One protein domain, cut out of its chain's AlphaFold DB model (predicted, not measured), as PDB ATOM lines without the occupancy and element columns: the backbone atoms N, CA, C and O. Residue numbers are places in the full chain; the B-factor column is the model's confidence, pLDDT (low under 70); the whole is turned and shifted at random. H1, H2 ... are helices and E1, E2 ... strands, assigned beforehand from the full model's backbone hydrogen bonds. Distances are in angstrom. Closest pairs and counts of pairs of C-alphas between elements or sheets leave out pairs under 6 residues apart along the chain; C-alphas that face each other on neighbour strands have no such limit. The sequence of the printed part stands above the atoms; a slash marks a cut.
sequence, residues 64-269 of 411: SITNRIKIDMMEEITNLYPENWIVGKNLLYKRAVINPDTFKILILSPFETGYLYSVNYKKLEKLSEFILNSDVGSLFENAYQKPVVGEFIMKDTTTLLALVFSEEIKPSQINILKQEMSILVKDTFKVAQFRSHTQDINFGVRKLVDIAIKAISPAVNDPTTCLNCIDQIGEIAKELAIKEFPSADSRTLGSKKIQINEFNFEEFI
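AT A GLANCE: This is residues 64 to 269 of the 411 residues of an uncharacterized protein of Flavobacterium fryxellicola (UniProt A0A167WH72). Two lobes lie end to end along the longest axis: a bundle of three helices, H1, H4 and H5, and a sheet of three strands, E1, E4 and E3, with H2 and H3 over one of its faces. The strand pair E2 and E5 lies on the bundle's side of the sheet lobe, and the printed part returns with H7 to the bundle. Its 206 residues hold, in order, H1 E1 E2 H2 E3 E4 H3 E5 H4 H5 H6 H7. The class is mixed, helices and strands; both sheets, ordered E1 E4 E3 and E2 E5, are antiparallel. The whole is compact, with a radius of gyration of the C-alphas of 19.4 A and spans of 63 by 43 by 28 A.

HOW THE PARTS SIT: Begin with H1, residues 64 to 80, H4, residues 201 to 216, and H5, residues 223 to 241: an up-and-down bundle, each helix running against the one before it. H1 touches H5 at a shallow tilt of 9 degrees, with the C-alphas of Lys 70 and Gln 232 closest, 6.0 A apart. H4 and H5 are a helical hairpin; their closest C-alphas, Ala 212 and Cys 226, are 4.1 A apart. Next find E1, residues 103 to 108, E3, residues 140 to 145, and E4, residues 159 to 165. N 105 and O 163 are 2.8 A apart between E1 and E4; N 144 and O 162 are 2.8 A apart in the hairpin E3 and E4. H2, residues 121 to 132, and H3, residues 171 to 188, are on the same face, at heights over the sheet of 10.3 A and 8.9 A. H3 touches H2 with residues 181 to 188 alone, the C-alphas of Lys 123 and Thr 188 being closest at 5.6 A. In E2, residues 114 to 119, and E5, residues 189 to 192, N 117 and O 190 are 2.8 A apart. H6, residues 248 to 255, only just touches H2, with 3 pairs of C-alphas within 8 A, the closest being Glu 125 and Leu 253, 6.3 A. H7, residues 265 to 269, only just touches H5, also with 3 pairs; Ala 237 and Ile 269 are closest, 7.2 A between C-alphas. Every O i to N i+4 pair is within hydrogen-bond range in H1, H4, H5, H6 and H7, against 6 of 8 in H2 and 11 of 14 in H3.

IN THESE COORDINATES: Find C-alpha 64 at (19.337, 35.161, -19.975); from there H1 runs 24.3 A. H3 covers 25.0 A with a kink of 29 degrees near residue 182, H4 23.3 A and H5 25.9 A. H7 ends at C-alpha 269, (13.989, 22.221, -38.654).

THE WHOLE: The C-alphas farthest apart, Asp 135 and Asn 221, are 63.7 A apart. The printed part has no cut; its long links are H1 to E1 and E3 to E4. Mean pLDDT of the printed part is 93.0, and no printed residue is under 70.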
ATOM      1  N   SER A  64      18.618  34.029 -19.382       88.44
ATOM      2  CA  SER A  64      19.337  35.161 -19.975       88.44
ATOM      3  C   SER A  64      20.348  34.700 -21.027       88.44
ATOM      4  O   SER A  64      20.545  35.388 -22.028       88.44
ATOM      5  N   ILE A  65      20.969  33.532 -20.829       91.81
ATOM      6  CA  ILE A  65      21.873  32.920 -21.809       91.81
ATOM      7  C   ILE A  65      21.099  32.504 -23.064       91.81
ATOM      8  O   ILE A  65      21.525  32.857 -24.162       91.81
ATOM      9  N   THR A  66      19.971  31.804 -22.916       94.94
ATOM     10  CA  THR A  66      19.150  31.342 -24.045       94.94
ATOM     11  C   THR A  66      18.591  32.522 -24.835       94.94
ATOM     12  O   THR A  66      18.714  32.546 -26.057       94.94
ATOM     13  N   ASN A  67      18.086  33.556 -24.152       94.69
ATOM     14  CA  ASN A  67      17.613  34.771 -24.814       94.69
ATOM     15  C   ASN A  67      18.739  35.521 -25.547       94.69
ATOM     16  O   ASN A  67      18.516  36.018 -26.646       94.69
ATOM     17  N   ARG A  68      19.953  35.593 -24.981       94.62
ATOM     18  CA  ARG A  68      21.102  36.201 -25.674       94.62
ATOM     19  C   ARG A  68      21.471  35.422 -26.932       94.62
ATOM     20  O   ARG A  68      21.616  36.040 -27.974       94.62
ATOM     21  N   ILE A  69      21.549  34.090 -26.854       96.69
ATOM     22  CA  ILE A  69      21.803  33.246 -28.033       96.69
ATOM     23  C   ILE A  69      20.761  33.528 -29.116       96.69
ATOM     24  O   ILE A  69      21.123  33.699 -30.274       96.69
ATOM     25  N   LYS A  70      19.481  33.623 -28.741       97.25
ATOM     26  CA  LYS A  70      18.416  33.978 -29.680       97.25
ATOM     27  C   LYS A  70      18.642  35.346 -30.314       97.25
ATOM     28  O   LYS A  70      18.537  35.450 -31.527       97.25
ATOM     29  N   ILE A  71      18.955  36.380 -29.529       97.50
ATOM     30  CA  ILE A  71      19.225  37.727 -30.061       97.50
ATOM     31  C   ILE A  71      20.385  37.691 -31.062       97.50
ATOM     32  O   ILE A  71      20.222  38.193 -32.171       97.50
ATOM     33  N   ASP A  72      21.492  37.033 -30.707       97.44
ATOM     34  CA  ASP A  72      22.659  36.889 -31.582       97.44
ATOM     35  C   ASP A  72      22.274  36.174 -32.899       97.44
ATOM     36  O   ASP A  72      22.710  36.567 -33.977       97.44
ATOM     37  N   MET A  73      21.404  35.152 -32.845       97.94
ATOM     38  CA  MET A  73      20.945  34.443 -34.050       97.94
ATOM     39  C   MET A  73      20.033  35.303 -34.917       97.94
ATOM     40  O   MET A  73      20.139  35.259 -36.136       97.94
ATOM     41  N   MET A  74      19.137  36.084 -34.313       97.88
ATOM     42  CA  MET A  74      18.246  36.980 -35.056       97.88
ATOM     43  C   MET A  74      19.035  38.063 -35.804       97.88
ATOM     44  O   MET A  74      18.681  38.419 -36.930       97.88
ATOM     45  N   GLU A  75      20.120  38.560 -35.204       97.56
ATOM     46  CA  GLU A  75      21.044  39.488 -35.861       97.56
ATOM     47  C   GLU A  75      21.753  38.818 -37.050       97.56
ATOM     48  O   GLU A  75      21.722  39.348 -38.160       97.56
ATOM     49  N   GLU A  76      22.304  37.614 -36.865       97.00
ATOM     50  CA  GLU A  76      22.931  36.848 -37.954       97.00
ATOM     51  C   GLU A  76      21.940  36.514 -39.083       97.00
ATOM     52  O   GLU A  76      22.275  36.669 -40.255       97.00
ATOM     53  N   ILE A  77      20.695  36.137 -38.765       97.50
ATOM     54  CA  ILE A  77      19.647  35.911 -39.773       97.50
ATOM     55  C   ILE A  77      19.371  37.190 -40.560       97.50
ATOM     56  O   ILE A  77      19.288  37.143 -41.784       97.50
ATOM     57  N   THR A  78      19.261  38.336 -39.884       96.56
ATOM     58  CA  THR A  78      19.015  39.628 -40.545       96.56
ATOM     59  C   THR A  78      20.155  39.997 -41.495       96.56
ATOM     60  O   THR A  78      19.909  40.529 -42.577       96.56
ATOM     61  N   ASN A  79      21.395  39.678 -41.117       95.81
ATOM     62  CA  ASN A  79      22.582  39.963 -41.918       95.81
ATOM     63  C   ASN A  79      22.716  39.030 -43.134       95.81
ATOM     64  O   ASN A  79      23.040  39.493 -44.224       95.81
ATOM     65  N   LEU A  80      22.472  37.727 -42.961       95.50
ATOM     66  CA  LEU A  80      22.657  36.712 -44.009       95.50
ATOM     67  C   LEU A  80      21.445  36.588 -44.946       95.50
ATOM     68  O   LEU A  80      21.595  36.336 -46.145       95.50
ATOM     69  N   TYR A  81      20.242  36.776 -44.400       96.44
ATOM     70  CA  TYR A  81      18.953  36.592 -45.068       96.44
ATOM     71  C   TYR A  81      18.089  37.862 -44.950       96.44
ATOM     72  O   TYR A  81      17.053  37.866 -44.277       96.44
ATOM     73  N   PRO A  82      18.494  38.969 -45.600       96.06
ATOM     74  CA  PRO A  82      17.791  40.248 -45.490       96.06
ATOM     75  C   PRO A  82      16.400  40.233 -46.145       96.06
ATOM     76  O   PRO A  82      15.516  40.994 -45.752       96.06
ATOM     77  N   GLU A  83      16.194  39.370 -47.141       96.12
ATOM     78  CA  GLU A  83      14.980  39.320 -47.955       96.12
ATOM     79  C   GLU A  83      14.029  38.219 -47.476       96.12
ATOM     80  O   GLU A  83      14.429  37.081 -47.214       96.12
ATOM     81  N   ASN A  84      12.743  38.560 -47.396       96.56
ATOM     82  CA  ASN A  84      11.690  37.573 -47.201       96.56
ATOM     83  C   ASN A  84      11.364  36.897 -48.536       96.56
ATOM     84  O   ASN A  84      11.386  37.538 -49.586       96.56
ATOM     85  N   TRP A  85      10.997  35.620 -48.483       96.56
ATOM     86  CA  TRP A  85      10.562  34.888 -49.664       96.56
ATOM     87  C   TRP A  85       9.258  35.475 -50.221       96.56
ATOM     88  O   TRP A  85       8.324  35.794 -49.476       96.56
ATOM     89  N   ILE A  86       9.188  35.572 -51.547       94.94
ATOM     90  CA  ILE A  86       8.015  36.028 -52.297       94.94
ATOM     91  C   ILE A  86       7.658  35.015 -53.389       94.94
ATOM     92  O   ILE A  86       8.491  34.222 -53.826       94.94
ATOM     93  N   VAL A  87       6.410  35.059 -53.852       93.75
ATOM     94  CA  VAL A  87       5.941  34.235 -54.975       93.75
ATOM     95  C   VAL A  87       6.745  34.575 -56.240       93.75
ATOM     96  O   VAL A  87       7.010  35.748 -56.499       93.75
ATOM     97  N   GLY A  88       7.140  33.558 -57.009       90.25
ATOM     98  CA  GLY A  88       8.033  33.666 -58.168       90.25
ATOM     99  C   GLY A  88       9.518  33.413 -57.868       90.25
ATOM    100  O   GLY A  88      10.351  33.565 -58.758       90.25
ATOM    101  N   LYS A  89       9.873  33.055 -56.628       91.69
ATOM    102  CA  LYS A  89      11.227  32.645 -56.216       91.69
ATOM    103  C   LYS A  89      11.282  31.135 -55.982       91.69
ATOM    104  O   LYS A  89      10.271  30.529 -55.652       91.69
ATOM    105  N   ASN A  90      12.469  30.533 -56.062       90.31
ATOM    106  CA  ASN A  90      12.641  29.108 -55.748       90.31
ATOM    107  C   ASN A  90      12.062  28.759 -54.368       90.31
ATOM    108  O   ASN A  90      12.209  29.528 -53.411       90.31
ATOM    109  N   LEU A  91      11.400  27.604 -54.264       91.69
ATOM    110  CA  LEU A  91      10.787  27.176 -53.003       91.69
ATOM    111  C   LEU A  91      11.806  26.663 -51.993       91.69
ATOM    112  O   LEU A  91      11.600  26.787 -50.789       91.69
ATOM    113  N   LEU A  92      12.898  26.095 -52.483       91.88
ATOM    114  CA  LEU A  92      13.932  25.503 -51.660       91.88
ATOM    115  C   LEU A  92      15.314  25.771 -52.240       91.88
ATOM    116  O   LEU A  92      15.492  26.015 -53.434       91.88
ATOM    117  N   TYR A  93      16.302  25.645 -51.366       89.94
ATOM    118  CA  TYR A  93      17.700  25.540 -51.736       89.94
ATOM    119  C   TYR A  93      18.161  24.105 -51.490       89.94
ATOM    120  O   TYR A  93      17.939  23.549 -50.414       89.94
ATOM    121  N   LYS A  94      18.832  23.517 -52.482       86.75
ATOM    122  CA  LYS A  94      19.591  22.277 -52.315       86.75
ATOM    123  C   LYS A  94      21.059  22.552 -52.581       86.75
ATOM    124  O   LYS A  94      21.409  23.282 -53.507       86.75
ATOM    125  N   ARG A  95      21.908  21.911 -51.783       86.00
ATOM    126  CA  ARG A  95      23.360  21.964 -51.950       86.00
ATOM    127  C   ARG A  95      23.732  21.459 -53.337       86.00
ATOM    128  O   ARG A  95      23.234  20.431 -53.795       86.00
ATOM    129  N   ALA A  96      24.624  22.186 -53.995       82.19
ATOM    130  CA  ALA A  96      25.027  21.845 -55.344       82.19
ATOM    131  C   ALA A  96      25.880  20.562 -55.343       82.19
ATOM    132  O   ALA A  96      26.856  20.437 -54.597       82.19
ATOM    133  N   VAL A  97      25.505  19.601 -56.190       81.81
ATOM    134  CA  VAL A  97      26.234  18.339 -56.365       81.81
ATOM    135  C   VAL A  97      27.242  18.509 -57.494       81.81
ATOM    136  O   VAL A  97      26.924  19.052 -58.550       81.81
ATOM    137  N   ILE A  98      28.470  18.054 -57.260       82.12
ATOM    138  CA  ILE A  98      29.519  18.032 -58.281       82.12
ATOM    139  C   ILE A  98      29.368  16.725 -59.054       82.12
ATOM    140  O   ILE A  98      29.374  15.659 -58.436       82.12
ATOM    141  N   ASN A  99      29.253  16.804 -60.380       81.94
ATOM    142  CA  ASN A  99      29.243  15.617 -61.233       81.94
ATOM    143  C   ASN A  99      30.547  14.811 -61.011       81.94
ATOM    144  O   ASN A  99      31.630  15.394 -61.076       81.94
ATOM    145  N   PRO A 100      30.484  13.502 -60.698       79.50
ATOM    146  CA  PRO A 100      31.677  12.687 -60.486       79.50
ATOM    147  C   PRO A 100      32.665  12.699 -61.656       79.50
ATOM    148  O   PRO A 100      33.871  12.665 -61.398       79.50
ATOM    149  N   ASP A 101      32.155  12.797 -62.886       81.38
ATOM    150  CA  ASP A 101      32.919  12.639 -64.128       81.38
ATOM    151  C   ASP A 101      33.622  13.924 -64.596       81.38
ATOM    152  O   ASP A 101      34.381  13.895 -65.563       81.38
ATOM    153  N   THR A 102      33.399  15.064 -63.932       86.69
ATOM    154  CA  THR A 102      34.041  16.326 -64.323       86.69
ATOM    155  C   THR A 102      35.463  16.443 -63.787       86.69
ATOM    156  O   THR A 102      35.790  16.002 -62.675       86.69
ATOM    157  N   PHE A 103      36.331  17.086 -64.572       91.62
ATOM    158  CA  PHE A 103      37.692  17.364 -64.141       91.62
ATOM    159  C   PHE A 103      37.677  18.401 -63.015       91.62
ATOM    160  O   PHE A 103      37.081  19.473 -63.139       91.62
ATOM    161  N   LYS A 104      38.337  18.085 -61.895       93.44
ATOM    162  CA  LYS A 104      38.305  18.927 -60.696       93.44
ATOM    163  C   LYS A 104      39.662  19.097 -60.039       93.44
ATOM    164  O   LYS A 104      40.415  18.145 -59.847       93.44
ATOM    165  N   ILE A 105      39.927  20.321 -59.604       93.25
ATOM    166  CA  ILE A 105      41.090  20.679 -58.799       93.25
ATOM    167  C   ILE A 105      40.613  20.962 -57.378       93.25
ATOM    168  O   ILE A 105      39.811  21.863 -57.137       93.25
ATOM    169  N   LEU A 106      41.125  20.182 -56.424       93.75
ATOM    170  CA  LEU A 106      40.819  20.347 -55.006       93.75
ATOM    171  C   LEU A 106      41.846  21.270 -54.349       93.75
ATOM    172  O   LEU A 106      43.058  21.052 -54.459       93.75
ATOM    173  N   ILE A 107      41.346  22.280 -53.645       94.56
ATOM    174  CA  ILE A 107      42.140  23.209 -52.848       94.56
ATOM    175  C   ILE A 107      41.979  22.825 -51.381       94.56
ATOM    176  O   ILE A 107      40.914  23.007 -50.785       94.56
ATOM    177  N   LEU A 108      43.036  22.242 -50.825       95.00
ATOM    178  CA  LEU A 108      43.075  21.759 -49.446       95.00
ATOM    179  C   LEU A 108      43.316  22.910 -48.467       95.00
ATOM    180  O   LEU A 108      43.874  23.946 -48.830       95.00
ATOM    181  N   SER A 109      42.887  22.719 -47.221       95.19
ATOM    182  CA  SER A 109      43.053  23.699 -46.151       95.19
ATOM    183  C   SER A 109      44.523  23.881 -45.760       95.19
ATOM    184  O   SER A 109      45.117  22.933 -45.246       95.19
ATOM    185  N   PRO A 110      45.093  25.098 -45.894       93.75
ATOM    186  CA  PRO A 110      46.440  25.397 -45.408       93.75
ATOM    187  C   PRO A 110      46.471  25.787 -43.916       93.75
ATOM    188  O   PRO A 110      47.531  26.135 -43.396       93.75
ATOM    189  N   PHE A 111      45.315  25.835 -43.247       95.06
ATOM    190  CA  PHE A 111      45.182  26.333 -41.878       95.06
ATOM    191  C   PHE A 111      45.449  25.243 -40.843       95.06
ATOM    192  O   PHE A 111      45.219  24.063 -41.103       95.06
ATOM    193  N   GLU A 112      45.862  25.652 -39.641       95.94
ATOM    194  CA  GLU A 112      45.860  24.758 -38.482       95.94
ATOM    195  C   GLU A 112      44.454  24.223 -38.202       95.94
ATOM    196  O   GLU A 112      43.450  24.904 -38.429       95.94
ATOM    197  N   THR A 113      44.402  22.990 -37.704       97.19
ATOM    198  CA  THR A 113      43.151  22.278 -37.452       97.19
ATOM    199  C   THR A 113      42.263  23.046 -36.468       97.19
ATOM    200  O   THR A 113      42.712  23.473 -35.402       97.19
ATOM    201  N   GLY A 114      40.987  23.208 -36.814       97.12
ATOM    202  CA  GLY A 114      40.032  24.003 -36.045       97.12
ATOM    203  C   GLY A 114      38.651  24.014 -36.690       97.12
ATOM    204  O   GLY A 114      38.309  23.112 -37.438       97.12
ATOM    205  N   TYR A 115      37.850  25.038 -36.425       97.44
ATOM    206  CA  TYR A 115      36.529  25.235 -37.018       97.44
ATOM    207  C   TYR A 115      36.562  26.361 -38.044       97.44
ATOM    208  O   TYR A 115      37.199  27.394 -37.810       97.44
ATOM    209  N   LEU A 116      35.844  26.195 -39.156       97.19
ATOM    210  CA  LEU A 116      35.622  27.279 -40.107       97.19
ATOM    211  C   LEU A 116      34.824  28.387 -39.412       97.19
ATOM    212  O   LEU A 116      33.645  28.225 -39.122       97.19
ATOM    213  N   TYR A 117      35.491  29.495 -39.114       96.06
ATOM    214  CA  TYR A 117      34.935  30.610 -38.353       96.06
ATOM    215  C   TYR A 117      34.099  31.540 -39.232       96.06
ATOM    216  O   TYR A 117      33.070  32.031 -38.792       96.06
ATOM    217  N   SER A 118      34.582  31.847 -40.438       95.75
ATOM    218  CA  SER A 118      33.894  32.725 -41.389       95.75
ATOM    219  C   SER A 118      34.500  32.603 -42.784       95.75
ATOM    220  O   SER A 118      35.697  32.316 -42.919       95.75
ATOM    221  N   VAL A 119      33.715  32.942 -43.802       95.75
ATOM    222  CA  VAL A 119      34.147  33.087 -45.195       95.75
ATOM    223  C   VAL A 119      33.895  34.524 -45.650       95.75
ATOM    224  O   VAL A 119      32.799  35.065 -45.507       95.75
ATOM    225  N   ASN A 120      34.921  35.166 -46.207       95.44
ATOM    226  CA  ASN A 120      34.788  36.485 -46.813       95.44
ATOM    227  C   ASN A 120      34.275  36.349 -48.252       95.44
ATOM    228  O   ASN A 120      35.061  36.225 -49.193       95.44
ATOM    229  N   TYR A 121      32.956  36.402 -48.419       93.00
ATOM    230  CA  TYR A 121      32.300  36.206 -49.713       93.00
ATOM    231  C   TYR A 121      32.724  37.220 -50.786       93.00
ATOM    232  O   TYR A 121      32.922  36.837 -51.934       93.00
ATOM    233  N   LYS A 122      33.020  38.474 -50.417       92.25
ATOM    234  CA  LYS A 122      33.543  39.484 -51.362       92.25
ATOM    235  C   LYS A 122      34.928  39.137 -51.906       92.25
ATOM    236  O   LYS A 122      35.254  39.466 -53.041       92.25
ATOM    237  N   LYS A 123      35.788  38.518 -51.092       92.19
ATOM    238  CA  LYS A 123      37.095  38.031 -51.565       92.19
ATOM    239  C   LYS A 123      36.953  36.750 -52.377       92.19
ATOM    240  O   LYS A 123      37.701  36.565 -53.331       92.19
ATOM    241  N   LEU A 124      35.981  35.910 -52.029       91.25
ATOM    242  CA  LEU A 124      35.674  34.707 -52.788       91.25
ATOM    243  C   LEU A 124      35.158  35.041 -54.198       91.25
ATOM    244  O   LEU A 124      35.551  34.381 -55.147       91.25
ATOM    245  N   GLU A 125      34.372  36.106 -54.363       90.12
ATOM    246  CA  GLU A 125      33.967  36.610 -55.684       90.12
ATOM    247  C   GLU A 125      35.177  36.965 -56.562       90.12
ATOM    248  O   GLU A 125      35.282  36.516 -57.700       90.12
ATOM    249  N   LYS A 126      36.156  37.692 -56.010       88.56
ATOM    250  CA  LYS A 126      37.389  38.052 -56.737       88.56
ATOM    251  C   LYS A 126      38.199  36.839 -57.186       88.56
ATOM    252  O   LYS A 126      38.993  36.936 -58.117       88.56
ATOM    253  N   LEU A 127      38.028  35.702 -56.517       85.81
ATOM    254  CA  LEU A 127      38.714  34.467 -56.863       85.81
ATOM    255  C   LEU A 127      38.147  33.847 -58.146       85.81
ATOM    256  O   LEU A 127      38.940  33.338 -58.933       85.81
ATOM    257  N   SER A 128      36.839  33.924 -58.428       84.94
ATOM    258  CA  SER A 128      36.353  33.468 -59.743       84.94
ATOM    259  C   SER A 128      36.811  34.393 -60.864       84.94
ATOM    260  O   SER A 128      37.221  33.900 -61.911       84.94
ATOM    261  N   GLU A 129      36.829  35.708 -60.640       88.06
ATOM    262  CA  GLU A 129      37.384  36.672 -61.603       88.06
ATOM    263  C   GLU A 129      38.862  36.389 -61.896       88.06
ATOM    264  O   GLU A 129      39.291  36.421 -63.048       88.06
ATOM    265  N   PHE A 130      39.636  36.057 -60.862       89.06
ATOM    266  CA  PHE A 130      41.029  35.657 -61.005       89.06
ATOM    267  C   PHE A 130      41.186  34.410 -61.889       89.06
ATOM    268  O   PHE A 130      41.975  34.425 -62.832       89.06
ATOM    269  N   ILE A 131      40.399  33.357 -61.636       89.75
ATOM    270  CA  ILE A 131      40.453  32.119 -62.430       89.75
ATOM    271  C   ILE A 131      40.040  32.388 -63.881       89.75
ATOM    272  O   ILE A 131      40.705  31.915 -64.800       89.75
ATOM    273  N   LEU A 132      38.984  33.173 -64.103       89.88
ATOM    274  CA  LEU A 132      38.497  33.513 -65.444       89.88
ATOM    275  C   LEU A 132      39.527  34.294 -66.276       89.88
ATOM    276  O   LEU A 132      39.562  34.131 -67.491       89.88
ATOM    277  N   ASN A 133      40.375  35.099 -65.632       90.06
ATOM    278  CA  ASN A 133      41.444  35.856 -66.291       90.06
ATOM    279  C   ASN A 133      42.755  35.066 -66.459       90.06
ATOM    280  O   ASN A 133      43.704  35.582 -67.046       90.06
ATOM    281  N   SER A 134      42.830  33.845 -65.926       88.69
ATOM    282  CA  SER A 134      44.005  32.979 -66.046       88.69
ATOM    283  C   SER A 134      44.002  32.175 -67.354       88.69
ATOM    284  O   SER A 134      42.977  32.055 -68.026       88.69
ATOM    285  N   ASP A 135      45.128  31.527 -67.668       86.25
ATOM    286  CA  ASP A 135      45.280  30.661 -68.850       86.25
ATOM    287  C   ASP A 135      44.279  29.491 -68.911       86.25
ATOM    288  O   ASP A 135      44.098  28.882 -69.964       86.25
ATOM    289  N   VAL A 136      43.649  29.146 -67.783       88.56
ATOM    290  CA  VAL A 136      42.661  28.059 -67.670       88.56
ATOM    291  C   VAL A 136      41.224  28.572 -67.558       88.56
ATOM    292  O   VAL A 136      40.294  27.781 -67.403       88.56
ATOM    293  N   GLY A 137      41.023  29.890 -67.640       88.44
ATOM    294  CA  GLY A 137      39.727  30.531 -67.434       88.44
ATOM    295  C   GLY A 137      38.663  30.132 -68.455       88.44
ATOM    296  O   GLY A 137      37.494  30.012 -68.096       88.44
ATOM    297  N   SER A 138      39.055  29.844 -69.701       90.00
ATOM    298  CA  SER A 138      38.134  29.367 -70.746       90.00
ATOM    299  C   SER A 138      37.527  27.996 -70.438       90.00
ATOM    300  O   SER A 138      36.410  27.722 -70.868       90.00
ATOM    301  N   LEU A 139      38.239  27.165 -69.673       91.75
ATOM    302  CA  LEU A 139      37.798  25.834 -69.254       91.75
ATOM    303  C   LEU A 139      37.033  25.870 -67.925       91.75
ATOM    304  O   LEU A 139      36.491  24.851 -67.511       91.75
ATOM    305  N   PHE A 140      37.018  27.002 -67.212       93.12
ATOM    306  CA  PHE A 140      36.439  27.095 -65.874       93.12
ATOM    307  C   PHE A 140      34.906  27.091 -65.906       93.12
ATOM    308  O   PHE A 140      34.248  28.022 -66.393       93.12
ATOM    309  N   GLU A 141      34.325  26.051 -65.312       92.00
ATOM    310  CA  GLU A 141      32.879  25.886 -65.224       92.00
ATOM    311  C   GLU A 141      32.330  26.500 -63.946       92.00
ATOM    312  O   GLU A 141      31.520  27.419 -64.024       92.00
ATOM    313  N   ASN A 142      32.766  25.996 -62.787       92.62
ATOM    314  CA  ASN A 142      32.236  26.364 -61.477       92.62
ATOM    315  C   ASN A 142      33.249  26.122 -60.353       92.62
ATOM    316  O   ASN A 142      34.107  25.247 -60.436       92.62
ATOM    317  N   ALA A 143      33.103  26.851 -59.250       93.75
ATOM    318  CA  ALA A 143      33.777  26.584 -57.986       93.75
ATOM    319  C   ALA A 143      32.753  26.234 -56.904       93.75
ATOM    320  O   ALA A 143      31.698  26.851 -56.811       93.75
ATOM    321  N   TYR A 144      33.087  25.268 -56.056       94.56
ATOM    322  CA  TYR A 144      32.239  24.818 -54.958       94.56
ATOM    323  C   TYR A 144      32.988  25.003 -53.650       94.56
ATOM    324  O   TYR A 144      33.999  24.337 -53.411       94.56
ATOM    325  N   GLN A 145      32.487  25.887 -52.797       94.81
ATOM    326  CA  GLN A 145      32.937  25.991 -51.420       94.81
ATOM    327  C   GLN A 145      32.346  24.814 -50.643       94.81
ATOM    328  O   GLN A 145      31.138  24.615 -50.621       94.81
ATOM    329  N   LYS A 146      33.216  23.952 -50.113       93.81
ATOM    330  CA  LYS A 146      32.828  22.621 -49.624       93.81
ATOM    331  C   LYS A 146      32.356  22.593 -48.168       93.81
ATOM    332  O   LYS A 146      31.280  22.046 -47.955       93.81
ATOM    333  N   PRO A 147      33.108  23.095 -47.175       94.44
ATOM    334  CA  PRO A 147      32.692  22.983 -45.777       94.44
ATOM    335  C   PRO A 147      31.557  23.957 -45.459       94.44
ATOM    336  O   PRO A 147      31.567  25.062 -45.978       94.44
ATOM    337  N   VAL A 148      30.623  23.626 -44.575       93.31
ATOM    338  CA  VAL A 148      29.686  24.645 -44.055       93.31
ATOM    339  C   VAL A 148      30.409  25.488 -42.994       93.31
ATOM    340  O   VAL A 148      31.299  24.989 -42.300       93.31
ATOM    341  N   VAL A 149      30.075  26.775 -42.842       95.44
ATOM    342  CA  VAL A 149      30.621  27.568 -41.723       95.44
ATOM    343  C   VAL A 149      30.273  26.879 -40.398       95.44
ATOM    344  O   VAL A 149      29.150  26.421 -40.198       95.44
ATOM    345  N   GLY A 150      31.268  26.743 -39.520       94.94
ATOM    346  CA  GLY A 150      31.176  25.971 -38.283       94.94
ATOM    347  C   GLY A 150      31.664  24.528 -38.369       94.94
ATOM    348  O   GLY A 150      31.799  23.880 -37.329       94.94
ATOM    349  N   GLU A 151      31.947  24.012 -39.565       95.38
ATOM    350  CA  GLU A 151      32.492  22.667 -39.751       95.38
ATOM    351  C   GLU A 151      33.945  22.570 -39.268       95.38
ATOM    352  O   GLU A 151      34.698  23.550 -39.275       95.38
ATOM    353  N   PHE A 152      34.342  21.378 -38.820       96.75
ATOM    354  CA  PHE A 152      35.707  21.109 -38.385       96.75
ATOM    355  C   PHE A 152      36.628  20.904 -39.594       96.75
ATOM    356  O   PHE A 152      36.420  20.022 -40.425       96.75
ATOM    357  N   ILE A 153      37.665  21.727 -39.681       97.31
ATOM    358  CA  ILE A 153      38.643  21.775 -40.759       97.31
ATOM    359  C   ILE A 153      39.935  21.124 -40.279       97.31
ATOM    360  O   ILE A 153      40.545  21.573 -39.310       97.31
ATOM    361  N   MET A 154      40.371  20.090 -40.992       96.75
ATOM    362  CA  MET A 154      41.636  19.400 -40.771       96.75
ATOM    363  C   MET A 154      42.693  19.921 -41.740       96.75
ATOM    364  O   MET A 154      42.467  19.977 -42.957       96.75
ATOM    365  N   LYS A 155      43.855  20.281 -41.189       95.19
ATOM    366  CA  LYS A 155      45.013  20.741 -41.958       95.19
ATOM    367  C   LYS A 155      45.394  19.730 -43.043       95.19
ATOM    368  O   LYS A 155      45.395  18.523 -42.797       95.19
ATOM    369  N   ASP A 156      45.662  20.232 -44.247       92.69
ATOM    370  CA  ASP A 156      46.108  19.470 -45.423       92.69
ATOM    371  C   ASP A 156      45.178  18.311 -45.850       92.69
ATOM    372  O   ASP A 156      45.542  17.502 -46.699       92.69
ATOM    373  N   THR A 157      43.961  18.232 -45.298       95.12
ATOM    374  CA  THR A 157      43.016  17.127 -45.537       95.12
ATOM    375  C   THR A 157      41.662  17.643 -46.006       95.12
ATOM    376  O   THR A 157      41.125  17.183 -47.013       95.12
ATOM    377  N   THR A 158      41.095  18.626 -45.304       96.19
ATOM    378  CA  THR A 158      39.787  19.173 -45.673       96.19
ATOM    379  C   THR A 158      39.908  19.990 -46.955       96.19
ATOM    380  O   THR A 158      40.707  20.921 -47.041       96.19
ATOM    381  N   THR A 159      39.087  19.666 -47.953       95.50
ATOM    382  CA  THR A 159      38.950  20.484 -49.166       95.50
ATOM    383  C   THR A 159      38.126  21.722 -48.838       95.50
ATOM    384  O   THR A 159      36.994  21.587 -48.390       95.50
ATOM    385  N   LEU A 160      38.668  22.915 -49.077       95.44
ATOM    386  CA  LEU A 160      37.946  24.180 -48.913       95.44
ATOM    387  C   LEU A 160      37.171  24.546 -50.180       95.44
ATOM    388  O   LEU A 160      36.009  24.942 -50.105       95.44
ATOM    389  N   LEU A 161      37.811  24.377 -51.340       95.00
ATOM    390  CA  LEU A 161      37.234  24.652 -52.652       95.00
ATOM    391  C   LEU A 161      37.468  23.475 -53.596       95.00
ATOM    392  O   LEU A 161      38.569  22.929 -53.657       95.00
ATOM    393  N   ALA A 162      36.444  23.125 -54.366       94.69
ATOM    394  CA  ALA A 162      36.572  22.272 -55.539       94.69
ATOM    395  C   ALA A 162      36.322  23.123 -56.788       94.69
ATOM    396  O   ALA A 162      35.226  23.648 -56.967       94.69
ATOM    397  N   LEU A 163      37.348  23.285 -57.620       94.31
ATOM    398  CA  LEU A 163      37.267  23.989 -58.898       94.31
ATOM    399  C   LEU A 163      36.973  22.970 -59.994       94.31
ATOM    400  O   LEU A 163      37.683  21.970 -60.077       94.31
ATOM    401  N   VAL A 164      35.950  23.208 -60.805       94.31
ATOM    402  CA  VAL A 164      35.479  22.307 -61.861       94.31
ATOM    403  C   VAL A 164      35.761  22.927 -63.221       94.31
ATOM    404  O   VAL A 164      35.513  24.118 -63.432       94.31
ATOM    405  N   PHE A 165      36.277  22.102 -64.127       93.44
ATOM    406  CA  PHE A 165      36.639  22.491 -65.480       93.44
ATOM    407  C   PHE A 165      36.043  21.526 -66.504       93.44
ATOM    408  O   PHE A 165      35.853  20.344 -66.208       93.44
ATOM    409  N   SER A 166      35.785  22.039 -67.705       90.81
ATOM    410  CA  SER A 166      35.159  21.290 -68.799       90.81
ATOM    411  C   SER A 166      36.056  20.185 -69.355       90.81
ATOM    412  O   SER A 166      35.571  19.173 -69.854       90.81
ATOM    413  N   GLU A 167      37.374  20.370 -69.269       89.69
ATOM    414  CA  GLU A 167      38.383  19.451 -69.790       89.69
ATOM    415  C   GLU A 167      39.577  19.350 -68.833       89.69
ATOM    416  O   GLU A 167      39.747  20.154 -67.909       89.69
ATOM    417  N   GLU A 168      40.423  18.345 -69.059       90.12
ATOM    418  CA  GLU A 168      41.641  18.138 -68.283       90.12
ATOM    419  C   GLU A 168      42.671  19.253 -68.529       90.12
ATOM    420  O   GLU A 168      42.994  19.617 -69.660       90.12
ATOM    421  N   ILE A 169      43.223  19.784 -67.436       89.88
ATOM    422  CA  ILE A 169      44.221  20.858 -67.460       89.88
ATOM    423  C   ILE A 169      45.631  20.274 -67.366       89.88
ATOM    424  O   ILE A 169      45.881  19.318 -66.633       89.88
ATOM    425  N   LYS A 170      46.601  20.898 -68.048       91.06
ATOM    426  CA  LYS A 170      48.004  20.463 -68.000       91.06
ATOM    427  C   LYS A 170      48.569  20.545 -66.570       91.06
ATOM    428  O   LYS A 170      48.383  21.565 -65.902       91.06
ATOM    429  N   PRO A 171      49.379  19.566 -66.119       88.81
ATOM    430  CA  PRO A 171      49.936  19.553 -64.762       88.81
ATOM    431  C   PRO A 171      50.712  20.817 -64.358       88.81
ATOM    432  O   PRO A 171      50.671  21.228 -63.198       88.81
ATOM    433  N   SER A 172      51.399  21.469 -65.303       88.62
ATOM    434  CA  SER A 172      52.112  22.728 -65.054       88.62
ATOM    435  C   SER A 172      51.168  23.870 -64.668       88.62
ATOM    436  O   SER A 172      51.451  24.598 -63.717       88.62
ATOM    437  N   GLN A 173      50.027  23.988 -65.349       87.81
ATOM    438  CA  GLN A 173      49.010  25.006 -65.076       87.81
ATOM    439  C   GLN A 173      48.307  24.746 -63.736       87.81
ATOM    440  O   GLN A 173      48.064  25.682 -62.980       87.81
ATOM    441  N   ILE A 174      48.065  23.473 -63.386       87.88
ATOM    442  CA  ILE A 174      47.488  23.090 -62.083       87.88
ATOM    443  C   ILE A 174      48.372  23.567 -60.928       87.88
ATOM    444  O   ILE A 174      47.865  24.075 -59.928       87.88
ATOM    445  N   ASN A 175      49.691  23.396 -61.044       88.62
ATOM    446  CA  ASN A 175      50.621  23.782 -59.985       88.62
ATOM    447  C   ASN A 175      50.674  25.301 -59.789       88.62
ATOM    448  O   ASN A 175      50.653  25.752 -58.644       88.62
ATOM    449  N   ILE A 176      50.690  26.070 -60.883       88.25
ATOM    450  CA  ILE A 176      50.636  27.541 -60.842       88.25
ATOM    451  C   ILE A 176      49.338  27.987 -60.164       88.25
ATOM    452  O   ILE A 176      49.378  28.691 -59.156       88.25
ATOM    453  N   LEU A 177      48.200  27.460 -60.624       88.94
ATOM    454  CA  LEU A 177      46.895  27.793 -60.064       88.94
ATOM    455  C   LEU A 177      46.820  27.464 -58.567       88.94
ATOM    456  O   LEU A 177      46.368  28.284 -57.774       88.94
ATOM    457  N   LYS A 178      47.295  26.288 -58.138       88.31
ATOM    458  CA  LYS A 178      47.310  25.912 -56.712       88.31
ATOM    459  C   LYS A 178      48.152  26.865 -55.863       88.31
ATOM    460  O   LYS A 178      47.755  27.170 -54.738       88.31
ATOM    461  N   GLN A 179      49.294  27.328 -56.372       86.75
ATOM    462  CA  GLN A 179      50.144  28.281 -55.657       86.75
ATOM    463  C   GLN A 179      49.442  29.630 -55.482       86.75
ATOM    464  O   GLN A 179      49.369  30.130 -54.359       86.75
ATOM    465  N   GLU A 180      48.857  30.176 -56.543       85.94
ATOM    466  CA  GLU A 180      48.133  31.452 -56.502       85.94
ATOM    467  C   GLU A 180      46.894  31.370 -55.596       85.94
ATOM    468  O   GLU A 180      46.669  32.221 -54.730       85.94
ATOM    469  N   MET A 181      46.151  30.268 -55.701       86.88
ATOM    470  CA  MET A 181      44.986  29.983 -54.867       86.88
ATOM    471  C   MET A 181      45.342  29.858 -53.384       86.88
ATOM    472  O   MET A 181      44.555  30.273 -52.534       86.88
ATOM    473  N   SER A 182      46.524  29.336 -53.042       85.38
ATOM    474  CA  SER A 182      46.946  29.191 -51.642       85.38
ATOM    475  C   SER A 182      47.030  30.531 -50.900       85.38
ATOM    476  O   SER A 182      46.734  30.597 -49.705       85.38
ATOM    477  N   ILE A 183      47.391  31.608 -51.607       85.12
ATOM    478  CA  ILE A 183      47.481  32.964 -51.056       85.12
ATOM    479  C   ILE A 183      46.071  33.532 -50.878       85.12
ATOM    480  O   ILE A 183      45.717  33.989 -49.792       85.12
ATOM    481  N   LEU A 184      45.236  33.428 -51.915       87.00
ATOM    482  CA  LEU A 184      43.861  33.933 -51.896       87.00
ATOM    483  C   LEU A 184      42.998  33.242 -50.832       87.00
ATOM    484  O   LEU A 184      42.202  33.892 -50.152       87.00
ATOM    485  N   VAL A 185      43.179  31.933 -50.639       90.25
ATOM    486  CA  VAL A 185      42.453  31.148 -49.632       90.25
ATOM    487  C   VAL A 185      42.765  31.624 -48.216       90.25
ATOM    488  O   VAL A 185      41.831  31.767 -47.426       90.25
ATOM    489  N   LYS A 186      44.033  31.928 -47.899       90.88
ATOM    490  CA  LYS A 186      44.435  32.435 -46.570       90.88
ATOM    491  C   LYS A 186      43.718  33.726 -46.188       90.88
ATOM    492  O   LYS A 186      43.401  33.933 -45.023       90.88
ATOM    493  N   ASP A 187      43.437  34.558 -47.180       89.56
ATOM    494  CA  ASP A 187      42.771  35.841 -47.001       89.56
ATOM    495  C   ASP A 187      41.241  35.756 -47.030       89.56
ATOM    496  O   ASP A 187      40.575  36.708 -46.603       89.56
ATOM    497  N   THR A 188      40.695  34.654 -47.550       94.12
ATOM    498  CA  THR A 188      39.259  34.443 -47.788       94.12
ATOM    499  C   THR A 188      38.603  33.631 -46.678       94.12
ATOM    500  O   THR A 188      37.496  33.955 -46.252       94.12
ATOM    501  N   PHE A 189      39.283  32.598 -46.186       96.06
ATOM    502  CA  PHE A 189      38.780  31.711 -45.144       96.06
ATOM    503  C   PHE A 189      39.433  32.045 -43.808       96.06
ATOM    504  O   PHE A 189      40.628  32.320 -43.734       96.06
ATOM    505  N   LYS A 190      38.655  31.974 -42.731       96.56
ATOM    506  CA  LYS A 190      39.171  32.090 -41.369       96.56
ATOM    507  C   LYS A 190      38.876  30.804 -40.617       96.56
ATOM    508  O   LYS A 190      37.713  30.452 -40.453       96.56
ATOM    509  N   VAL A 191      39.913  30.136 -40.125       97.12
ATOM    510  CA  VAL A 191      39.795  28.964 -39.246       97.12
ATOM    511  C   VAL A 191      40.217  29.365 -37.836       97.12
ATOM    512  O   VAL A 191      41.198  30.088 -37.659       97.12
ATOM    513  N   ALA A 192      39.451  28.947 -36.832       96.44
ATOM    514  CA  ALA A 192      39.697  29.268 -35.430       96.44
ATOM    515  C   ALA A 192      39.626  28.016 -34.552       96.44
ATOM    516  O   ALA A 192      38.937  27.057 -34.875       96.44
ATOM    517  N   GLN A 193      40.289  28.043 -33.396       95.69
ATOM    518  CA  GLN A 193      40.270  26.926 -32.444       95.69
ATOM    519  C   GLN A 193      38.859  26.617 -31.910       95.69
ATOM    520  O   GLN A 193      38.542  25.465 -31.625       95.69
ATOM    521  N   PHE A 194      38.013  27.640 -31.772       93.69
ATOM    522  CA  PHE A 194      36.660  27.515 -31.238       93.69
ATOM    523  C   PHE A 194      35.627  27.935 -32.280       93.69
ATOM    524  O   PHE A 194      35.800  28.945 -32.966       93.69
ATOM    525  N   ARG A 195      34.530  27.177 -32.351       94.31
ATOM    526  CA  ARG A 195      33.367  27.494 -33.181       94.31
ATOM    527  C   ARG A 195      32.685  28.779 -32.694       94.31
ATOM    528  O   ARG A 195      32.592  29.027 -31.488       94.31
ATOM    529  N   SER A 196      32.215  29.592 -33.634       93.12
ATOM    530  CA  SER A 196      31.512  30.857 -33.391       93.12
ATOM    531  C   SER A 196      30.117  30.813 -34.002       93.12
ATOM    532  O   SER A 196      29.825  29.921 -34.785       93.12
ATOM    533  N   HIS A 197      29.259  31.757 -33.617       93.06
ATOM    534  CA  HIS A 197      27.961  31.962 -34.263       93.06
ATOM    535  C   HIS A 197      28.043  32.864 -35.499       93.06
ATOM    536  O   HIS A 197      27.086  32.943 -36.258       93.06
ATOM    537  N   THR A 198      29.173  33.550 -35.690       94.12
ATOM    538  CA  THR A 198      29.421  34.393 -36.863       94.12
ATOM    539  C   THR A 198      29.204  33.577 -38.133       94.12
ATOM    540  O   THR A 198      29.925  32.606 -38.343       94.12
ATOM    541  N   GLN A 199      28.233  33.964 -38.964       94.00
ATOM    542  CA  GLN A 199      27.829  33.229 -40.170       94.00
ATOM    543  C   GLN A 199      27.352  31.773 -39.934       94.00
ATOM    544  O   GLN A 199      27.231  31.005 -40.886       94.00
ATOM    545  N   ASP A 200      27.068  31.373 -38.691       95.00
ATOM    546  CA  ASP A 200      26.718  29.998 -38.312       95.00
ATOM    547  C   ASP A 200      25.555  29.974 -37.312       95.00
ATOM    548  O   ASP A 200      25.717  29.825 -36.094       95.00
ATOM    549  N   ILE A 201      24.348  30.094 -37.864       95.62
ATOM    550  CA  ILE A 201      23.094  30.074 -37.102       95.62
ATOM    551  C   ILE A 201      22.894  28.716 -36.400       95.62
ATOM    552  O   ILE A 201      22.424  28.652 -35.258       95.62
ATOM    553  N   ASN A 202      23.326  27.624 -37.041       94.38
ATOM    554  CA  ASN A 202      23.213  26.269 -36.500       94.38
ATOM    555  C   ASN A 202      23.971  26.111 -35.181       94.38
ATOM    556  O   ASN A 202      23.548  25.339 -34.321       94.38
ATOM    557  N   PHE A 203      25.062  26.847 -34.963       95.25
ATOM    558  CA  PHE A 203      25.777  26.785 -33.692       95.25
ATOM    559  C   PHE A 203      25.005  27.400 -32.524       95.25
ATOM    560  O   PHE A 203      25.053  26.866 -31.412       95.25
ATOM    561  N   GLY A 204      24.294  28.510 -32.737       95.69
ATOM    562  CA  GLY A 204      23.449  29.083 -31.689       95.69
ATOM    563  C   GLY A 204      22.299  28.149 -31.339       95.69
ATOM    564  O   GLY A 204      22.093  27.843 -30.163       95.69
ATOM    565  N   VAL A 205      21.629  27.599 -32.352       96.94
ATOM    566  CA  VAL A 205      20.577  26.596 -32.145       96.94
ATOM    567  C   VAL A 205      21.127  25.343 -31.464       96.94
ATOM    568  O   VAL A 205      20.509  24.870 -30.514       96.94
ATOM    569  N   ARG A 206      22.330  24.867 -31.829       96.81
ATOM    570  CA  ARG A 206      22.978  23.718 -31.168       96.81
ATOM    571  C   ARG A 206      23.061  23.932 -29.665       96.81
ATOM    572  O   ARG A 206      22.697  23.049 -28.900       96.81
ATOM    573  N   LYS A 207      23.501  25.120 -29.238       97.12
ATOM    574  CA  LYS A 207      23.597  25.456 -27.813       97.12
ATOM    575  C   LYS A 207      22.234  25.414 -27.126       97.12
ATOM    576  O   LYS A 207      22.159  24.944 -25.997       97.12
ATOM    577  N   LEU A 208      21.174  25.900 -27.776       98.31
ATOM    578  CA  LEU A 208      19.815  25.841 -27.227       98.31
ATOM    579  C   LEU A 208      19.322  24.393 -27.105       98.31
ATOM    580  O   LEU A 208      18.797  24.026 -26.058       98.31
ATOM    581  N   VAL A 209      19.550  23.569 -28.130       98.06
ATOM    582  CA  VAL A 209      19.218  22.136 -28.131       98.06
ATOM    583  C   VAL A 209      19.972  21.401 -27.018       98.06
ATOM    584  O   VAL A 209      19.354  20.684 -26.234       98.06
ATOM    585  N   ASP A 210      21.276  21.635 -26.872       97.00
ATOM    586  CA  ASP A 210      22.097  20.997 -25.836       97.00
ATOM    587  C   ASP A 210      21.645  21.399 -24.420       97.00
ATOM    588  O   ASP A 210      21.595  20.561 -23.515       97.00
ATOM    589  N   ILE A 211      21.272  22.672 -24.215       96.81
ATOM    590  CA  ILE A 211      20.685  23.140 -22.949       96.81
ATOM    591  C   ILE A 211      19.338  22.451 -22.706       96.81
ATOM    592  O   ILE A 211      19.095  21.987 -21.591       96.81
ATOM    593  N   ALA A 212      18.484  22.347 -23.729       97.44
ATOM    594  CA  ALA A 212      17.171  21.722 -23.628       97.44
ATOM    595  C   ALA A 212      17.274  20.242 -23.237       97.44
ATOM    596  O   ALA A 212      16.657  19.837 -22.254       97.44
ATOM    597  N   ILE A 213      18.096  19.464 -23.951       96.44
ATOM    598  CA  ILE A 213      18.319  18.032 -23.692       96.44
ATOM    599  C   ILE A 213      18.914  17.831 -22.298       96.44
ATOM    600  O   ILE A 213      18.468  16.968 -21.545       96.44
ATOM    601  N   LYS A 214      19.894  18.658 -21.911       94.44
ATOM    602  CA  LYS A 214      20.479  18.587 -20.570       94.44
ATOM    603  C   LYS A 214      19.441  18.867 -19.485       94.44
ATOM    604  O   LYS A 214      19.470  18.197 -18.453       94.44
ATOM    605  N   ALA A 215      18.528  19.808 -19.712       94.38
ATOM    606  CA  ALA A 215      17.478  20.147 -18.761       94.38
ATOM    607  C   ALA A 215      16.489  18.989 -18.541       94.38
ATOM    608  O   ALA A 215      16.159  18.699 -17.397       94.38
ATOM    609  N   ILE A 216      16.087  18.272 -19.595       92.56
ATOM    610  CA  ILE A 216      15.179  17.106 -19.488       92.56
ATOM    611  C   ILE A 216      15.896  15.784 -19.202       92.56
ATOM    612  O   ILE A 216      15.255  14.743 -19.090       92.56
ATOM    613  N   SER A 217      17.223  15.800 -19.064       89.12
ATOM    614  CA  SER A 217      17.968  14.599 -18.695       89.12
ATOM    615  C   SER A 217      17.547  14.089 -17.305       89.12
ATOM    616  O   SER A 217      17.230  14.904 -16.430       89.12
ATOM    617  N   PRO A 218      17.620  12.767 -17.037       83.88
ATOM    618  CA  PRO A 218      17.213  12.191 -15.749       83.88
ATOM    619  C   PRO A 218      17.911  12.798 -14.524       83.88
ATOM    620  O   PRO A 218      17.371  12.760 -13.423       83.88
ATOM    621  N   ALA A 219      19.115  13.350 -14.706       83.94
ATOM    622  CA  ALA A 219      19.902  13.951 -13.633       83.94
ATOM    623  C   ALA A 219      19.445  15.369 -13.249       83.94
ATOM    624  O   ALA A 219      19.698  15.793 -12.124       83.94
ATOM    625  N   VAL A 220      18.819  16.110 -14.171       87.25
ATOM    626  CA  VAL A 220      18.396  17.505 -13.948       87.25
ATOM    627  C   VAL A 220      16.882  17.591 -13.790       87.25
ATOM    628  O   VAL A 220      16.417  18.163 -12.809       87.25
ATOM    629  N   ASN A 221      16.133  16.989 -14.719       86.25
ATOM    630  CA  ASN A 221      14.672  16.953 -14.731       86.25
ATOM    631  C   ASN A 221      14.013  18.334 -14.513       86.25
ATOM    632  O   ASN A 221      13.158  18.507 -13.644       86.25
ATOM    633  N   ASP A 222      14.416  19.322 -15.317       91.56
ATOM    634  CA  ASP A 222      13.842  20.671 -15.376       91.56
ATOM    635  C   ASP A 222      13.167  20.939 -16.739       91.56
ATOM    636  O   ASP A 222      13.754  21.559 -17.637       91.56
ATOM    637  N   PRO A 223      11.900  20.517 -16.914       91.44
ATOM    638  CA  PRO A 223      11.139  20.797 -18.126       91.44
ATOM    639  C   PRO A 223      10.971  22.293 -18.409       91.44
ATOM    640  O   PRO A 223      10.880  22.681 -19.569       91.44
ATOM    641  N   THR A 224      10.967  23.165 -17.392       93.31
ATOM    642  CA  THR A 224      10.741  24.610 -17.590       93.31
ATOM    643  C   THR A 224      11.859  25.229 -18.425       93.31
ATOM    644  O   THR A 224      11.595  25.999 -19.352       93.31
ATOM    645  N   THR A 225      13.109  24.852 -18.145       94.44
ATOM    646  CA  THR A 225      14.270  25.294 -18.929       94.44
ATOM    647  C   THR A 225      14.222  24.768 -20.366       94.44
ATOM    648  O   THR A 225      14.495  25.523 -21.302       94.44
ATOM    649  N   CYS A 226      13.826  23.509 -20.572       96.69
ATOM    650  CA  CYS A 226      13.648  22.950 -21.914       96.69
ATOM    651  C   CYS A 226      12.555  23.683 -22.699       96.69
ATOM    652  O   CYS A 226      12.782  24.087 -23.837       96.69
ATOM    653  N   LEU A 227      11.412  23.949 -22.063       97.31
ATOM    654  CA  LEU A 227      10.314  24.715 -22.646       97.31
ATOM    655  C   LEU A 227      10.767  26.112 -23.086       97.31
ATOM    656  O   LEU A 227      10.414  26.531 -24.185       97.31
ATOM    657  N   ASN A 228      11.571  26.805 -22.272       97.06
ATOM    658  CA  ASN A 228      12.158  28.093 -22.649       97.06
ATOM    659  C   ASN A 228      13.057  27.950 -23.887       97.06
ATOM    660  O   ASN A 228      12.926  28.723 -24.830       97.06
ATOM    661  N   CYS A 229      13.923  26.934 -23.935       98.31
ATOM    662  CA  CYS A 229      14.767  26.692 -25.107       98.31
ATOM    663  C   CYS A 229      13.938  26.431 -26.373       98.31
ATOM    664  O   CYS A 229      14.251  27.006 -27.410       98.31
ATOM    665  N   ILE A 230      12.863  25.638 -26.282       98.50
ATOM    666  CA  ILE A 230      11.938  25.394 -27.401       98.50
ATOM    667  C   ILE A 230      11.288  26.702 -27.867       98.50
ATOM    668  O   ILE A 230      11.195  26.928 -29.069       98.50
ATOM    669  N   ASP A 231      10.883  27.579 -26.945       98.19
ATOM    670  CA  ASP A 231      10.306  28.881 -27.299       98.19
ATOM    671  C   ASP A 231      11.332  29.770 -28.036       98.19
ATOM    672  O   ASP A 231      10.997  30.383 -29.050       98.19
ATOM    673  N   GLN A 232      12.596  29.801 -27.584       98.19
ATOM    674  CA  GLN A 232      13.670  30.546 -28.265       98.19
ATOM    675  C   GLN A 232      13.981  29.971 -29.655       98.19
ATOM    676  O   GLN A 232      14.127  30.724 -30.616       98.19
ATOM    677  N   ILE A 233      14.062  28.642 -29.772       98.56
ATOM    678  CA  ILE A 233      14.251  27.939 -31.049       98.56
ATOM    679  C   ILE A 233      13.087  28.248 -31.995       98.56
ATOM    680  O   ILE A 233      13.312  28.566 -33.160       98.56
ATOM    681  N   GLY A 234      11.854  28.235 -31.487       98.25
ATOM    682  CA  GLY A 234      10.657  28.603 -32.235       98.25
ATOM    683  C   GLY A 234      10.719  30.019 -32.800       98.25
ATOM    684  O   GLY A 234      10.321  30.237 -33.941       98.25
ATOM    685  N   GLU A 235      11.258  30.983 -32.049       98.00
ATOM    686  CA  GLU A 235      11.430  32.357 -32.532       98.00
ATOM    687  C   GLU A 235      12.443  32.455 -33.684       98.00
ATOM    688  O   GLU A 235      12.172  33.151 -34.663       98.00
ATOM    689  N   ILE A 236      13.555  31.714 -33.606       98.44
ATOM    690  CA  ILE A 236      14.575  31.635 -34.667       98.44
ATOM    691  C   ILE A 236      14.000  30.936 -35.910       98.44
ATOM    692  O   ILE A 236      14.114  31.447 -37.024       98.44
ATOM    693  N   ALA A 237      13.330  29.795 -35.722       98.38
ATOM    694  CA  ALA A 237      12.698  29.035 -36.800       98.38
ATOM    695  C   ALA A 237      11.610  29.844 -37.510       98.38
ATOM    696  O   ALA A 237      11.526  29.823 -38.735       98.38
ATOM    697  N   LYS A 238      10.813  30.609 -36.754       97.81
ATOM    698  CA  LYS A 238       9.814  31.536 -37.294       97.81
ATOM    699  C   LYS A 238      10.446  32.562 -38.230       97.81
ATOM    700  O   LYS A 238       9.884  32.824 -39.290       97.81
ATOM    701  N   GLU A 239      11.572  33.153 -37.833       97.94
ATOM    702  CA  GLU A 239      12.249  34.156 -38.656       97.94
ATOM    703  C   GLU A 239      12.781  33.534 -39.947       97.94
ATOM    704  O   GLU A 239      12.512  34.064 -41.019       97.94
ATOM    705  N   LEU A 240      13.454  32.381 -39.875       97.62
ATOM    706  CA  LEU A 240      13.963  31.692 -41.067       97.62
ATOM    707  C   LEU A 240      12.850  31.173 -41.987       97.62
ATOM    708  O   LEU A 240      13.006  31.220 -43.202       97.62
ATOM    709  N   ALA A 241      11.706  30.743 -41.447       97.44
ATOM    710  CA  ALA A 241      10.608  30.178 -42.236       97.44
ATOM    711  C   ALA A 241      10.030  31.146 -43.283       97.44
ATOM    712  O   ALA A 241       9.419  30.698 -44.259       97.44
ATOM    713  N   ILE A 242      10.219  32.456 -43.090       96.88
ATOM    714  CA  ILE A 242       9.758  33.503 -44.008       96.88
ATOM    715  C   ILE A 242      10.870  34.074 -44.902       96.88
ATOM    716  O   ILE A 242      10.564  34.894 -45.768       96.88
ATOM    717  N   LYS A 243      12.137  33.680 -44.713       96.81
ATOM    718  CA  LYS A 243      13.276  34.184 -45.499       96.81
ATOM    719  C   LYS A 243      13.437  33.485 -46.843       96.81
ATOM    720  O   LYS A 243      13.030  32.342 -47.024       96.81
ATOM    721  N   GLU A 244      14.060  34.188 -47.787       94.88
ATOM    722  CA  GLU A 244      14.510  33.614 -49.055       94.88
ATOM    723  C   GLU A 244      15.854  32.895 -48.870       94.88
ATOM    724  O   GLU A 244      16.836  33.528 -48.479       94.88
ATOM    725  N   PHE A 245      15.900  31.601 -49.197       93.50
ATOM    726  CA  PHE A 245      17.115  30.776 -49.213       93.50
ATOM    727  C   PHE A 245      17.670  30.607 -50.640       93.50
ATOM    728  O   PHE A 245      16.882  30.595 -51.589       93.50
ATOM    729  N   PRO A 246      18.997  30.408 -50.821       93.69
ATOM    730  CA  PRO A 246      20.076  30.451 -49.810       93.69
ATOM    731  C   PRO A 246      20.382  31.893 -49.371       93.69
ATOM    732  O   PRO A 246      19.637  32.786 -49.753       93.69
ATOM    733  N   SER A 247      21.442  32.159 -48.600       94.94
ATOM    734  CA  SER A 247      21.808  33.523 -48.179       94.94
ATOM    735  C   SER A 247      22.010  34.490 -49.361       94.94
ATOM    736  O   SER A 247      22.282  34.079 -50.495       94.94
ATOM    737  N   ALA A 248      21.897  35.800 -49.115       95.12
ATOM    738  CA  ALA A 248      22.052  36.815 -50.168       95.12
ATOM    739  C   ALA A 248      23.445  36.777 -50.830       95.12
ATOM    740  O   ALA A 248      23.566  36.900 -52.055       95.12
ATOM    741  N   ASP A 249      24.490  36.541 -50.035       93.94
ATOM    742  CA  ASP A 249      25.853  36.380 -50.540       93.94
ATOM    743  C   ASP A 249      25.992  35.096 -51.371       93.94
ATOM    744  O   ASP A 249      26.578  35.133 -52.455       93.94
ATOM    745  N   SER A 250      25.386  33.979 -50.942       93.75
ATOM    746  CA  SER A 250      25.369  32.741 -51.732       93.75
ATOM    747  C   SER A 250      24.663  32.921 -53.078       93.75
ATOM    748  O   SER A 250      25.142  32.403 -54.086       93.75
ATOM    749  N   ARG A 251      23.540  33.654 -53.131       92.25
ATOM    750  CA  ARG A 251      22.841  33.951 -54.397       92.25
ATOM    751  C   ARG A 251      23.718  34.779 -55.335       92.25
ATOM    752  O   ARG A 251      23.833  34.463 -56.520       92.25
ATOM    753  N   THR A 252      24.367  35.808 -54.794       93.69
ATOM    754  CA  THR A 252      25.274  36.684 -55.550       93.69
ATOM    755  C   THR A 252      26.438  35.886 -56.135       93.69
ATOM    756  O   THR A 252      26.703  35.955 -57.334       93.69
ATOM    757  N   LEU A 253      27.081  35.053 -55.317       93.69
ATOM    758  CA  LEU A 253      28.189  34.193 -55.731       93.69
ATOM    759  C   LEU A 253      27.779  33.130 -56.757       93.69
ATOM    760  O   LEU A 253      28.543  32.859 -57.687       93.69
ATOM    761  N   GLY A 254      26.557  32.597 -56.662       90.88
ATOM    762  CA  GLY A 254      26.013  31.655 -57.641       90.88
ATOM    763  C   GLY A 254      26.031  32.218 -59.066       90.88
ATOM    764  O   GLY A 254      26.442  31.526 -59.997       90.88
ATOM    765  N   SER A 255      25.703  33.507 -59.234       88.31
ATOM    766  CA  SER A 255      25.778  34.202 -60.534       88.31
ATOM    767  C   SER A 255      27.208  34.358 -61.076       88.31
ATOM    768  O   SER A 255      27.414  34.566 -62.270       88.31
ATOM    769  N   LYS A 256      28.209  34.218 -60.202       90.19
ATOM    770  CA  LYS A 256      29.644  34.312 -60.493       90.19
ATOM    771  C   LYS A 256      30.313  32.941 -60.594       90.19
ATOM    772  O   LYS A 256      31.532  32.856 -60.444       90.19
ATOM    773  N   LYS A 257      29.527  31.886 -60.850       90.50
ATOM    774  CA  LYS A 257      29.981  30.487 -60.938       90.50
ATOM    775  C   LYS A 257      30.584  29.959 -59.628       90.50
ATOM    776  O   LYS A 257      31.439  29.076 -59.651       90.50
ATOM    777  N   ILE A 258      30.168  30.491 -58.475       92.94
ATOM    778  CA  ILE A 258      30.614  30.024 -57.157       92.94
ATOM    779  C   ILE A 258      29.412  29.534 -56.351       92.94
ATOM    780  O   ILE A 258      28.543  30.306 -55.962       92.94
ATOM    781  N   GLN A 259      29.391  28.241 -56.051       93.19
ATOM    782  CA  GLN A 259      28.371  27.609 -55.225       93.19
ATOM    783  C   GLN A 259      28.863  27.533 -53.777       93.19
ATOM    784  O   GLN A 259      29.894  26.912 -53.499       93.19
ATOM    785  N   ILE A 260      28.135  28.164 -52.856       93.25
ATOM    786  CA  ILE A 260      28.392  28.072 -51.414       93.25
ATOM    787  C   ILE A 260      27.632  26.885 -50.843       93.25
ATOM    788  O   ILE A 260      26.499  26.624 -51.250       93.25
ATOM    789  N   ASN A 261      28.261  26.162 -49.915       91.88
ATOM    790  CA  ASN A 261      27.589  25.120 -49.157       91.88
ATOM    791  C   ASN A 261      26.973  25.716 -47.886       91.88
ATOM    792  O   ASN A 261      27.682  26.065 -46.941       91.88
ATOM    793  N   GLU A 262      25.647  25.817 -47.866       90.75
ATOM    794  CA  GLU A 262      24.877  26.293 -46.716       90.75
ATOM    795  C   GLU A 262      23.892  25.215 -46.247       90.75
ATOM    796  O   GLU A 262      23.653  24.205 -46.923       90.75
ATOM    797  N   PHE A 263      23.329  25.406 -45.056       89.94
ATOM    798  CA  PHE A 263      22.214  24.579 -44.609       89.94
ATOM    799  C   PHE A 263      20.934  24.986 -45.346       89.94
ATOM    800  O   PHE A 263      20.781  26.137 -45.761       89.94
ATOM    801  N   ASN A 264      20.010  24.046 -45.503       91.25
ATOM    802  CA  ASN A 264      18.668  24.343 -46.003       91.25
ATOM    803  C   ASN A 264      17.638  24.333 -44.860       91.25
ATOM    804  O   ASN A 264      17.942  23.950 -43.731       91.25
ATOM    805  N   PHE A 265      16.423  24.799 -45.146       95.19
ATOM    806  CA  PHE A 265      15.381  24.948 -44.130       95.19
ATOM    807  C   PHE A 265      14.927  23.612 -43.515       95.19
ATOM    808  O   PHE A 265      14.667  23.572 -42.319       95.19
ATOM    809  N   GLU A 266      14.874  22.534 -44.302       95.00
ATOM    810  CA  GLU A 266      14.541  21.179 -43.831       95.00
ATOM    811  C   GLU A 266      15.565  20.701 -42.798       95.00
ATOM    812  O   GLU A 266      15.222  20.536 -41.631       95.00
ATOM    813  N   GLU A 267      16.849  20.687 -43.171       93.69
ATOM    814  CA  GLU A 267      17.950  20.328 -42.265       93.69
ATOM    815  C   GLU A 267      17.952  21.164 -40.976       93.69
ATOM    816  O   GLU A 267      18.349  20.685 -39.913       93.69
ATOM    817  N   PHE A 268      17.551  22.435 -41.063       96.06
ATOM    818  CA  PHE A 268      17.469  23.324 -39.911       96.06
ATOM    819  C   PHE A 268      16.333  22.941 -38.952       96.06
ATOM    820  O   PHE A 268      16.527  22.994 -37.737       96.06
ATOM    821  N   ILE A 269      15.155  22.585 -39.471       97.62
ATOM    822  CA  ILE A 269      13.989  22.221 -38.654       97.62
ATOM    823  C   ILE A 269      14.216  20.882 -37.948       97.62
ATOM    824  O   ILE A 269      14.055  20.837 -36.725       97.62
TER     825      ILE A 269